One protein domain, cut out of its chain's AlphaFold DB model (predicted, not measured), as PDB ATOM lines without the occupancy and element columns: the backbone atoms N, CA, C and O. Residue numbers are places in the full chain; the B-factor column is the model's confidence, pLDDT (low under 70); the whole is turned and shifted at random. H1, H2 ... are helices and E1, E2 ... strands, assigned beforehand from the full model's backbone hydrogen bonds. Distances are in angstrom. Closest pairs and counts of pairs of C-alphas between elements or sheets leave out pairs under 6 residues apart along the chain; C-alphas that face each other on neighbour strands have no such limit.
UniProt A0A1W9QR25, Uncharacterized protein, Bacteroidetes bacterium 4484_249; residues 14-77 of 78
ATOM      1  N   LEU A  14     -46.402   9.911  -7.678       90.81
ATOM      2  CA  LEU A  14     -47.704   9.367  -8.054       90.81
ATOM      3  C   LEU A  14     -48.348  10.243  -9.131       90.81
ATOM      4  O   LEU A  14     -48.402  11.461  -8.997       90.81
ATOM      5  N   LEU A  15     -48.835   9.598 -10.189       91.50
ATOM      6  CA  LEU A  15     -49.650  10.200 -11.248       91.50
ATOM      7  C   LEU A  15     -51.148  10.041 -10.949       91.50
ATOM      8  O   LEU A  15     -51.973  10.840 -11.383       91.50
ATOM      9  N   SER A  16     -51.504   8.993 -10.209       90.38
ATOM     10  CA  SER A  16     -52.838   8.733  -9.671       90.38
ATOM     11  C   SER A  16     -52.720   7.732  -8.507       90.38
ATOM     12  O   SER A  16     -51.620   7.246  -8.237       90.38
ATOM     13  N   PRO A  17     -53.814   7.370  -7.811       90.00
ATOM     14  CA  PRO A  17     -53.751   6.389  -6.726       90.00
ATOM     15  C   PRO A  17     -53.244   4.998  -7.131       90.00
ATOM     16  O   PRO A  17     -52.870   4.226  -6.260       90.00
ATOM     17  N   SER A  18     -53.260   4.638  -8.419       91.31
ATOM     18  CA  SER A  18     -52.748   3.348  -8.909       91.31
ATOM     19  C   SER A  18     -51.544   3.483  -9.838       91.31
ATOM     20  O   SER A  18     -50.930   2.465 -10.164       91.31
ATOM     21  N   TRP A  19     -51.186   4.703 -10.247       93.69
ATOM     22  CA  TRP A  19     -50.098   4.956 -11.187       93.69
ATOM     23  C   TRP A  19     -48.961   5.752 -10.558       93.69
ATOM     24  O   TRP A  19     -49.172   6.807  -9.962       93.69
ATOM     25  N   GLY A  20     -47.737   5.266 -10.743       92.62
ATOM     26  CA  GLY A  20     -46.515   5.926 -10.294       92.62
ATOM     27  C   GLY A  20     -45.496   6.069 -11.415       92.62
ATOM     28  O   GLY A  20     -45.551   5.348 -12.407       92.62
ATOM     29  N   VAL A  21     -44.548   6.982 -11.248       93.19
ATOM     30  CA  VAL A  21     -43.427   7.177 -12.165       93.19
ATOM     31  C   VAL A  21     -42.135   7.428 -11.396       93.19
ATOM     32  O   VAL A  21     -42.134   8.134 -10.385       93.19
ATOM     33  N   PHE A  22     -41.032   6.846 -11.858       93.06
ATOM     34  CA  PHE A  22     -39.693   7.116 -11.331       93.06
ATOM     35  C   PHE A  22     -38.632   7.011 -12.431       93.06
ATOM     36  O   PHE A  22     -38.849   6.370 -13.458       93.06
ATOM     37  N   GLU A  23     -37.478   7.633 -12.199       91.62
ATOM     38  CA  GLU A  23     -36.311   7.557 -13.080       91.62
ATOM     39  C   GLU A  23     -35.254   6.620 -12.476       91.62
ATOM     40  O   GLU A  23     -34.994   6.669 -11.270       91.62
ATOM     41  N   LYS A  24     -34.643   5.770 -13.304       90.94
ATOM     42  CA  LYS A  24     -33.502   4.920 -12.944       90.94
ATOM     43  C   LYS A  24     -32.690   4.568 -14.192       90.94
ATOM     44  O   LYS A  24     -33.269   4.245 -15.218       90.94
ATOM     45  N   ASP A  25     -31.360   4.600 -14.091       91.31
ATOM     46  CA  ASP A  25     -30.428   4.163 -15.147       91.31
ATOM     47  C   ASP A  25     -30.705   4.788 -16.538       91.31
ATOM     48  O   ASP A  25     -30.614   4.114 -17.558       91.31
ATOM     49  N   ASN A  26     -31.047   6.083 -16.580       92.38
ATOM     50  CA  ASN A  26     -31.447   6.837 -17.785       92.38
ATOM     51  C   ASN A  26     -32.784   6.411 -18.427       92.38
ATOM     52  O   ASN A  26     -33.093   6.797 -19.554       92.38
ATOM     53  N   PHE A  27     -33.606   5.660 -17.696       92.81
ATOM     54  CA  PHE A  27     -34.960   5.291 -18.090       92.81
ATOM     55  C   PHE A  27     -35.993   5.844 -17.117       92.81
ATOM     56  O   PHE A  27     -35.771   5.939 -15.910       92.81
ATOM     57  N   VAL A  28     -37.167   6.160 -17.648       93.94
ATOM     58  CA  VAL A  28     -38.348   6.536 -16.882       93.94
ATOM     59  C   VAL A  28     -39.331   5.374 -16.917       93.94
ATOM     60  O   VAL A  28     -39.777   4.941 -17.984       93.94
ATOM     61  N   TYR A  29     -39.675   4.881 -15.735       94.25
ATOM     62  CA  TYR A  29     -40.551   3.739 -15.519       94.25
ATOM     63  C   TYR A  29     -41.922   4.206 -15.051       94.25
ATOM     64  O   TYR A  29     -42.018   4.997 -14.116       94.25
ATOM     65  N   TYR A  30     -42.976   3.649 -15.645       94.62
ATOM     66  CA  TYR A  30     -44.363   3.887 -15.259       94.62
ATOM     67  C   TYR A  30     -44.917   2.623 -14.631       94.62
ATOM     68  O   TYR A  30     -44.934   1.552 -15.245       94.62
ATOM     69  N   LEU A  31     -45.364   2.766 -13.397       93.56
ATOM     70  CA  LEU A  31     -45.847   1.693 -12.558       93.56
ATOM     71  C   LEU A  31     -47.368   1.709 -12.533       93.56
ATOM     72  O   LEU A  31     -47.950   2.742 -12.223       93.56
ATOM     73  N   HIS A  32     -47.990   0.554 -12.738       93.69
ATOM     74  CA  HIS A  32     -49.385   0.321 -12.391       93.69
ATOM     75  C   HIS A  32     -49.441  -0.643 -11.205       93.69
ATOM     76  O   HIS A  32     -48.950  -1.770 -11.286       93.69
ATOM     77  N   ASN A  33     -49.998  -0.193 -10.079       89.81
ATOM     78  CA  ASN A  33     -50.030  -0.931  -8.811       89.81
ATOM     79  C   ASN A  33     -48.653  -1.487  -8.396       89.81
ATOM     80  O   ASN A  33     -48.544  -2.602  -7.893       89.81
ATOM     81  N   GLY A  34     -47.594  -0.710  -8.639       84.75
ATOM     82  CA  GLY A  34     -46.214  -1.079  -8.307       84.75
ATOM     83  C   GLY A  34     -45.504  -1.963  -9.338       84.75
ATOM     84  O   GLY A  34     -44.301  -2.162  -9.207       84.75
ATOM     85  N   SER A  35     -46.193  -2.444 -10.378       89.06
ATOM     86  CA  SER A  35     -45.575  -3.206 -11.470       89.06
ATOM     87  C   SER A  35     -45.219  -2.294 -12.649       89.06
ATOM     88  O   SER A  35     -46.077  -1.512 -13.062       89.06
ATOM     89  N   PRO A  36     -44.001  -2.352 -13.214       91.00
ATOM     90  CA  PRO A  36     -43.640  -1.567 -14.391       91.00
ATOM     91  C   PRO A  36     -44.415  -2.042 -15.626       91.00
ATOM     92  O   PRO A  36     -44.333  -3.205 -16.012       91.00
ATOM     93  N   VAL A  37     -45.160  -1.125 -16.246       94.94
ATOM     94  CA  VAL A  37     -45.981  -1.383 -17.446       94.94
ATOM     95  C   VAL A  37     -45.436  -0.651 -18.667       94.94
ATOM     96  O   VAL A  37     -45.452  -1.196 -19.768       94.94
ATOM     97  N   HIS A  38     -44.909   0.559 -18.475       95.50
ATOM     98  CA  HIS A  38     -44.222   1.299 -19.529       95.50
ATOM     99  C   HIS A  38     -42.821   1.706 -19.090       95.50
ATOM    100  O   HIS A  38     -42.557   1.946 -17.910       95.50
ATOM    101  N   ILE A  39     -41.939   1.820 -20.076       94.31
ATOM    102  CA  ILE A  39     -40.585   2.332 -19.934       94.31
ATOM    103  C   ILE A  39     -40.266   3.182 -21.161       94.31
ATOM    104  O   ILE A  39     -40.652   2.837 -22.279       94.31
ATOM    105  N   HIS A  40     -39.556   4.284 -20.962       94.81
ATOM    106  CA  HIS A  40     -38.851   4.949 -22.051       94.81
ATOM    107  C   HIS A  40     -37.484   5.431 -21.594       94.81
ATOM    108  O   HIS A  40     -37.252   5.625 -20.404       94.81
ATOM    109  N   GLU A  41     -36.581   5.606 -22.550       95.75
ATOM    110  CA  GLU A  41     -35.329   6.321 -22.324       95.75
ATOM    111  C   GLU A  41     -35.630   7.792 -22.028       95.75
ATOM    112  O   GLU A  41     -36.446   8.392 -22.723       95.75
ATOM    113  N   LYS A  42     -34.958   8.370 -21.030       91.25
ATOM    114  CA  LYS A  42     -35.192   9.726 -20.513       91.25
ATOM    115  C   LYS A  42     -35.282  10.803 -21.595       91.25
ATOM    116  O   LYS A  42     -36.121  11.695 -21.503       91.25
ATOM    117  N   ASP A  43     -34.441  10.699 -22.619       92.25
ATOM    118  CA  ASP A  43     -34.333  11.700 -23.682       92.25
ATOM    119  C   ASP A  43     -35.233  11.392 -24.897       92.25
ATOM    120  O   ASP A  43     -35.342  12.192 -25.831       92.25
ATOM    121  N   SER A  44     -35.934  10.252 -24.895       94.50
ATOM    122  CA  SER A  44     -36.830   9.859 -25.986       94.50
ATOM    123  C   SER A  44     -38.199  10.534 -25.867       94.50
ATOM    124  O   SER A  44     -39.169   9.966 -25.357       94.50
ATOM    125  N   LEU A  45     -38.306  11.741 -26.428       92.25
ATOM    126  CA  LEU A  45     -39.563  12.501 -26.485       92.25
ATOM    127  C   LEU A  45     -40.688  11.767 -27.231       92.25
ATOM    128  O   LEU A  45     -41.859  11.923 -26.884       92.25
ATOM    129  N   ASN A  46     -40.355  10.966 -28.245       93.75
ATOM    130  CA  ASN A  46     -41.351  10.218 -29.017       93.75
ATOM    131  C   ASN A  46     -42.011   9.135 -28.157       93.75
ATOM    132  O   ASN A  46     -43.237   9.034 -28.117       93.75
ATOM    133  N   THR A  47     -41.207   8.351 -27.436       94.56
ATOM    134  CA  THR A  47     -41.730   7.304 -26.552       94.56
ATOM    135  C   THR A  47     -42.405   7.911 -25.325       94.56
ATOM    136  O   THR A  47     -43.448   7.412 -24.911       94.56
ATOM    137  N   TYR A  48     -41.875   9.018 -24.794       95.00
ATOM    138  CA  TYR A  48     -42.528   9.807 -23.747       95.00
ATOM    139  C   TYR A  48     -43.965  10.177 -24.139       95.00
ATOM    140  O   TYR A  48     -44.898   9.790 -23.436       95.00
ATOM    141  N   ARG A  49     -44.153  10.838 -25.295       94.38
ATOM    142  CA  ARG A  49     -45.481  11.248 -25.787       94.38
ATOM    143  C   ARG A  49     -46.403  10.066 -26.022       94.38
ATOM    144  O   ARG A  49     -47.569  10.122 -25.654       94.38
ATOM    145  N   TYR A  50     -45.881   8.983 -26.595       95.19
ATOM    146  CA  TYR A  50     -46.658   7.763 -26.793       95.19
ATOM    147  C   TYR A  50     -47.198   7.209 -25.466       95.19
ATOM    148  O   TYR A  50     -48.383   6.891 -25.364       95.19
ATOM    149  N   VAL A  51     -46.354   7.125 -24.431       95.75
ATOM    150  CA  VAL A  51     -46.770   6.629 -23.113       95.75
ATOM    151  C   VAL A  51     -47.769   7.585 -22.468       95.75
ATOM    152  O   VAL A  51     -48.821   7.135 -22.017       95.75
ATOM    153  N   THR A  52     -47.494   8.891 -22.430       95.25
ATOM    154  CA  THR A  52     -48.399   9.861 -21.794       95.25
ATOM    155  C   THR A  52     -49.748   9.938 -22.501       95.25
ATOM    156  O   THR A  52     -50.772   9.922 -21.819       95.25
ATOM    157  N   ALA A  53     -49.775   9.921 -23.836       95.06
ATOM    158  CA  ALA A  53     -51.010   9.860 -24.614       95.06
ATOM    159  C   ALA A  53     -51.797   8.573 -24.320       95.06
ATOM    160  O   ALA A  53     -52.993   8.639 -24.052       95.06
ATOM    161  N   SER A  54     -51.128   7.415 -24.269       95.50
ATOM    162  CA  SER A  54     -51.763   6.139 -23.907       95.50
ATOM    163  C   SER A  54     -52.390   6.176 -22.508       95.50
ATOM    164  O   SER A  54     -53.506   5.694 -22.312       95.50
ATOM    165  N   LEU A  55     -51.720   6.781 -21.522       95.06
ATOM    166  CA  LEU A  55     -52.264   6.917 -20.167       95.06
ATOM    167  C   LEU A  55     -53.499   7.826 -20.116       95.06
ATOM    168  O   LEU A  55     -54.401   7.574 -19.313       95.06
ATOM    169  N   ILE A  56     -53.544   8.863 -20.955       95.19
ATOM    170  CA  ILE A  56     -54.684   9.783 -21.060       95.19
ATOM    171  C   ILE A  56     -55.864   9.093 -21.752       95.19
ATOM    172  O   ILE A  56     -56.964   9.080 -21.199       95.19
ATOM    173  N   GLU A  57     -55.631   8.482 -22.917       95.62
ATOM    174  CA  GLU A  57     -56.653   7.783 -23.709       95.62
ATOM    175  C   GLU A  57     -57.284   6.619 -22.936       95.62
ATOM    176  O   GLU A  57     -58.494   6.420 -22.970       95.62
ATOM    177  N   ASN A  58     -56.490   5.892 -22.145       94.06
ATOM    178  CA  ASN A  58     -56.991   4.808 -21.297       94.06
ATOM    179  C   ASN A  58     -57.589   5.291 -19.962       94.06
ATOM    180  O   ASN A  58     -57.811   4.474 -19.064       94.06
ATOM    181  N   HIS A  59     -57.787   6.601 -19.779       93.00
ATOM    182  CA  HIS A  59     -58.285   7.218 -18.541       93.00
ATOM    183  C   HIS A  59     -57.516   6.797 -17.273       93.00
ATOM    184  O   HIS A  59     -58.052   6.793 -16.164       93.00
ATOM    185  N   SER A  60     -56.244   6.434 -17.432       94.31
ATOM    186  CA  SER A  60     -55.375   5.947 -16.360       94.31
ATOM    187  C   SER A  60     -54.792   7.089 -15.529       94.31
ATOM    188  O   SER A  60     -54.634   6.965 -14.311       94.31
ATOM    189  N   CYS A  61     -54.476   8.206 -16.186       94.56
ATOM    190  CA  CYS A  61     -53.964   9.431 -15.576       94.56
ATOM    191  C   CYS A  61     -54.624  10.654 -16.225       94.56
ATOM    192  O   CYS A  61     -54.940  10.638 -17.414       94.56
ATOM    193  N   SER A  62     -54.802  11.735 -15.461       93.94
ATOM    194  CA  SER A  62     -55.264  13.008 -16.020       93.94
ATOM    195  C   SER A  62     -54.102  13.794 -16.630       93.94
ATOM    196  O   SER A  62     -52.956  13.692 -16.185       93.94
ATOM    197  N   THR A  63     -54.405  14.632 -17.624       94.31
ATOM    198  CA  THR A  63     -53.439  15.581 -18.203       94.31
ATOM    199  C   THR A  63     -52.861  16.519 -17.146       94.31
ATOM    200  O   THR A  63     -51.671  16.818 -17.188       94.31
ATOM    201  N   THR A  64     -53.672  16.939 -16.171       93.25
ATOM    202  CA  THR A  64     -53.235  17.783 -15.051       93.25
ATOM    203  C   THR A  64     -52.178  17.086 -14.198       93.25
ATOM    204  O   THR A  64     -51.106  17.646 -14.002       93.25
ATOM    205  N   ALA A  65     -52.429  15.848 -13.755       92.94
ATOM    206  CA  ALA A  65     -51.489  15.125 -12.896       92.94
ATOM    207  C   ALA A  65     -50.162  14.832 -13.613       92.94
ATOM    208  O   ALA A  65     -49.085  14.985 -13.039       92.94
ATOM    209  N   LEU A  66     -50.230  14.468 -14.898       93.94
ATOM    210  CA  LEU A  66     -49.045  14.307 -15.741       93.94
ATOM    211  C   LEU A  66     -48.272  15.629 -15.876       93.94
ATOM    212  O   LEU A  66     -47.056  15.650 -15.694       93.94
ATOM    213  N   GLY A  67     -48.966  16.734 -16.156       93.62
ATOM    214  CA  GLY A  67     -48.353  18.055 -16.298       93.62
ATOM    215  C   GLY A  67     -47.666  18.539 -15.021       93.62
ATOM    216  O   GLY A  67     -46.547  19.042 -15.084       93.62
ATOM    217  N   GLU A  68     -48.282  18.325 -13.858       92.00
ATOM    218  CA  GLU A  68     -47.711  18.665 -12.548       92.00
ATOM    219  C   GLU A  68     -46.461  17.836 -12.229       92.00
ATOM    220  O   GLU A  68     -45.448  18.374 -11.777       92.00
ATOM    221  N   VAL A  69     -46.495  16.527 -12.493       91.31
ATOM    222  CA  VAL A  69     -45.377  15.625 -12.183       91.31
ATOM    223  C   VAL A  69     -44.174  15.863 -13.096       91.31
ATOM    224  O   VAL A  69     -43.037  15.854 -12.602       91.31
ATOM    225  N   PHE A  70     -44.415  16.098 -14.389       90.38
ATOM    226  CA  PHE A  70     -43.376  16.326 -15.398       90.38
ATOM    227  C   PHE A  70     -42.998  17.803 -15.587       90.38
ATOM    228  O   PHE A  70     -42.007  18.087 -16.253       90.38
ATOM    229  N   GLY A  71     -43.743  18.745 -15.007       90.94
ATOM    230  CA  GLY A  71     -43.478  20.180 -15.142       90.94
ATOM    231  C   GLY A  71     -43.723  20.719 -16.554       90.94
ATOM    232  O   GLY A  71     -43.028  21.635 -16.992       90.94
ATOM    233  N   VAL A  72     -44.685  20.149 -17.286       91.50
ATOM    234  CA  VAL A  72     -44.982  20.524 -18.677       91.50
ATOM    235  C   VAL A  72     -46.452  20.873 -18.879       91.50
ATOM    236  O   VAL A  72     -47.339  20.371 -18.195       91.50
ATOM    237  N   GLY A  73     -46.721  21.726 -19.869       89.25
ATOM    238  CA  GLY A  73     -48.089  22.030 -20.281       89.25
ATOM    239  C   GLY A  73     -48.756  20.870 -21.046       89.25
ATOM    240  O   GLY A  73     -48.054  20.058 -21.654       89.25
ATOM    241  N   PRO A  74     -50.103  20.832 -21.123       85.69
ATOM    242  CA  PRO A  74     -50.857  19.735 -21.744       85.69
ATOM    243  C   PRO A  74     -50.474  19.440 -23.199       85.69
ATOM    244  O   PRO A  74     -50.480  18.291 -23.621       85.69
ATOM    245  N   ARG A  75     -50.082  20.472 -23.960       85.31
ATOM    246  CA  ARG A  75     -49.652  20.348 -25.365       85.31
ATOM    247  C   ARG A  75     -48.397  19.487 -25.550       85.31
ATOM    248  O   ARG A  75     -48.141  19.040 -26.656       85.31
ATOM    249  N   ASN A  76     -47.600  19.291 -24.501       84.56
ATOM    250  CA  ASN A  76     -46.387  18.478 -24.571       84.56
ATOM    251  C   ASN A  76     -46.626  17.008 -24.189       84.56
ATOM    252  O   ASN A  76     -45.699  16.217 -24.330       84.56
ATOM    253  N   LEU A  77     -47.833  16.655 -23.725       84.38
ATOM    254  CA  LEU A  77     -48.216  15.304 -23.292       84.38
ATOM    255  C   LEU A  77     -48.823  14.444 -24.414       84.38
ATOM    256  O   LEU A  77     -49.042  13.251 -24.203       84.38
TER     257      LEU A  77
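What this domain is: This is residues 14 to 77 of the 78 residues of an uncharacterized protein of Bacteroidetes bacterium 4484_249 (UniProt A0A1W9QR25). A small, strongly twisted sheet of three strands has one helix, H1, packed along one face, over E2 and E3; a shorter helix, H2, folds back near the end of H1 and is set off from the strands. The 64 printed residues hold three named strands and then two named helices, in the order E1 E2 E3 H1 H2. The sheet's order is E1 - E2 - E3, all antiparallel, and the class is mixed, helices and strands. The whole is compact, with a radius of gyration of the C-alphas of 10.6 A, and rounded, spanning 26 by 24 by 18 A.

How they stand to each other: Start with E1, residues 19 to 24, E2, residues 27 to 32, and E3, residues 35 to 41: they form a meander, each strand the antiparallel neighbour of the one before. In the hairpin E1 and E2, look for N 20 and O 31, 2.9 A apart; in the hairpin E2 and E3, for N 28 and O 40, 2.8 A apart, both within hydrogen-bond range. H1, residues 45 to 57, is on the sheet at a height over the sheet of 9.8 A, making two layers, a helix on one face of a sheet. It runs along the strands, at 7 degrees to E3 on the local plane; the closest C-alphas of the two are those of His 40 and Thr 47, 5.8 A apart. H2, residues 63 to 70, is close to H1 but not clearly touching: the closest C-alphas, of Ile 56 and Thr 63, are 6.6 A apart. The two run opposite ways at a tilt of 37 degrees, only just steep. H2 is only just not on the sheet, with 4 pairs of C-alphas within 10 A, and is apart from E1, E2 and E3. In H1 and H2 every O i to N i+4 pair is within hydrogen-bond range.

Where its parts are: Find C-alpha 19 at (-50.098, 4.956, -11.187), where E1 begins its 16.7 A; E2 measures 16.3 A and E3 17.7 A. H1 runs 17.9 A from C-alpha 45 at (-39.563, 12.501, -26.485), and H2 runs 10.5 A to C-alpha 70 at (-43.376, 16.326, -15.398).

The domain as a whole: The two C-alphas farthest apart, of Asp 25 and His 59, are 28.2 A apart. The printed part, residues 14 to 77, has no cut, and the four links between named elements are tight. Its mean pLDDT is 92.5, and no printed residue is under 70.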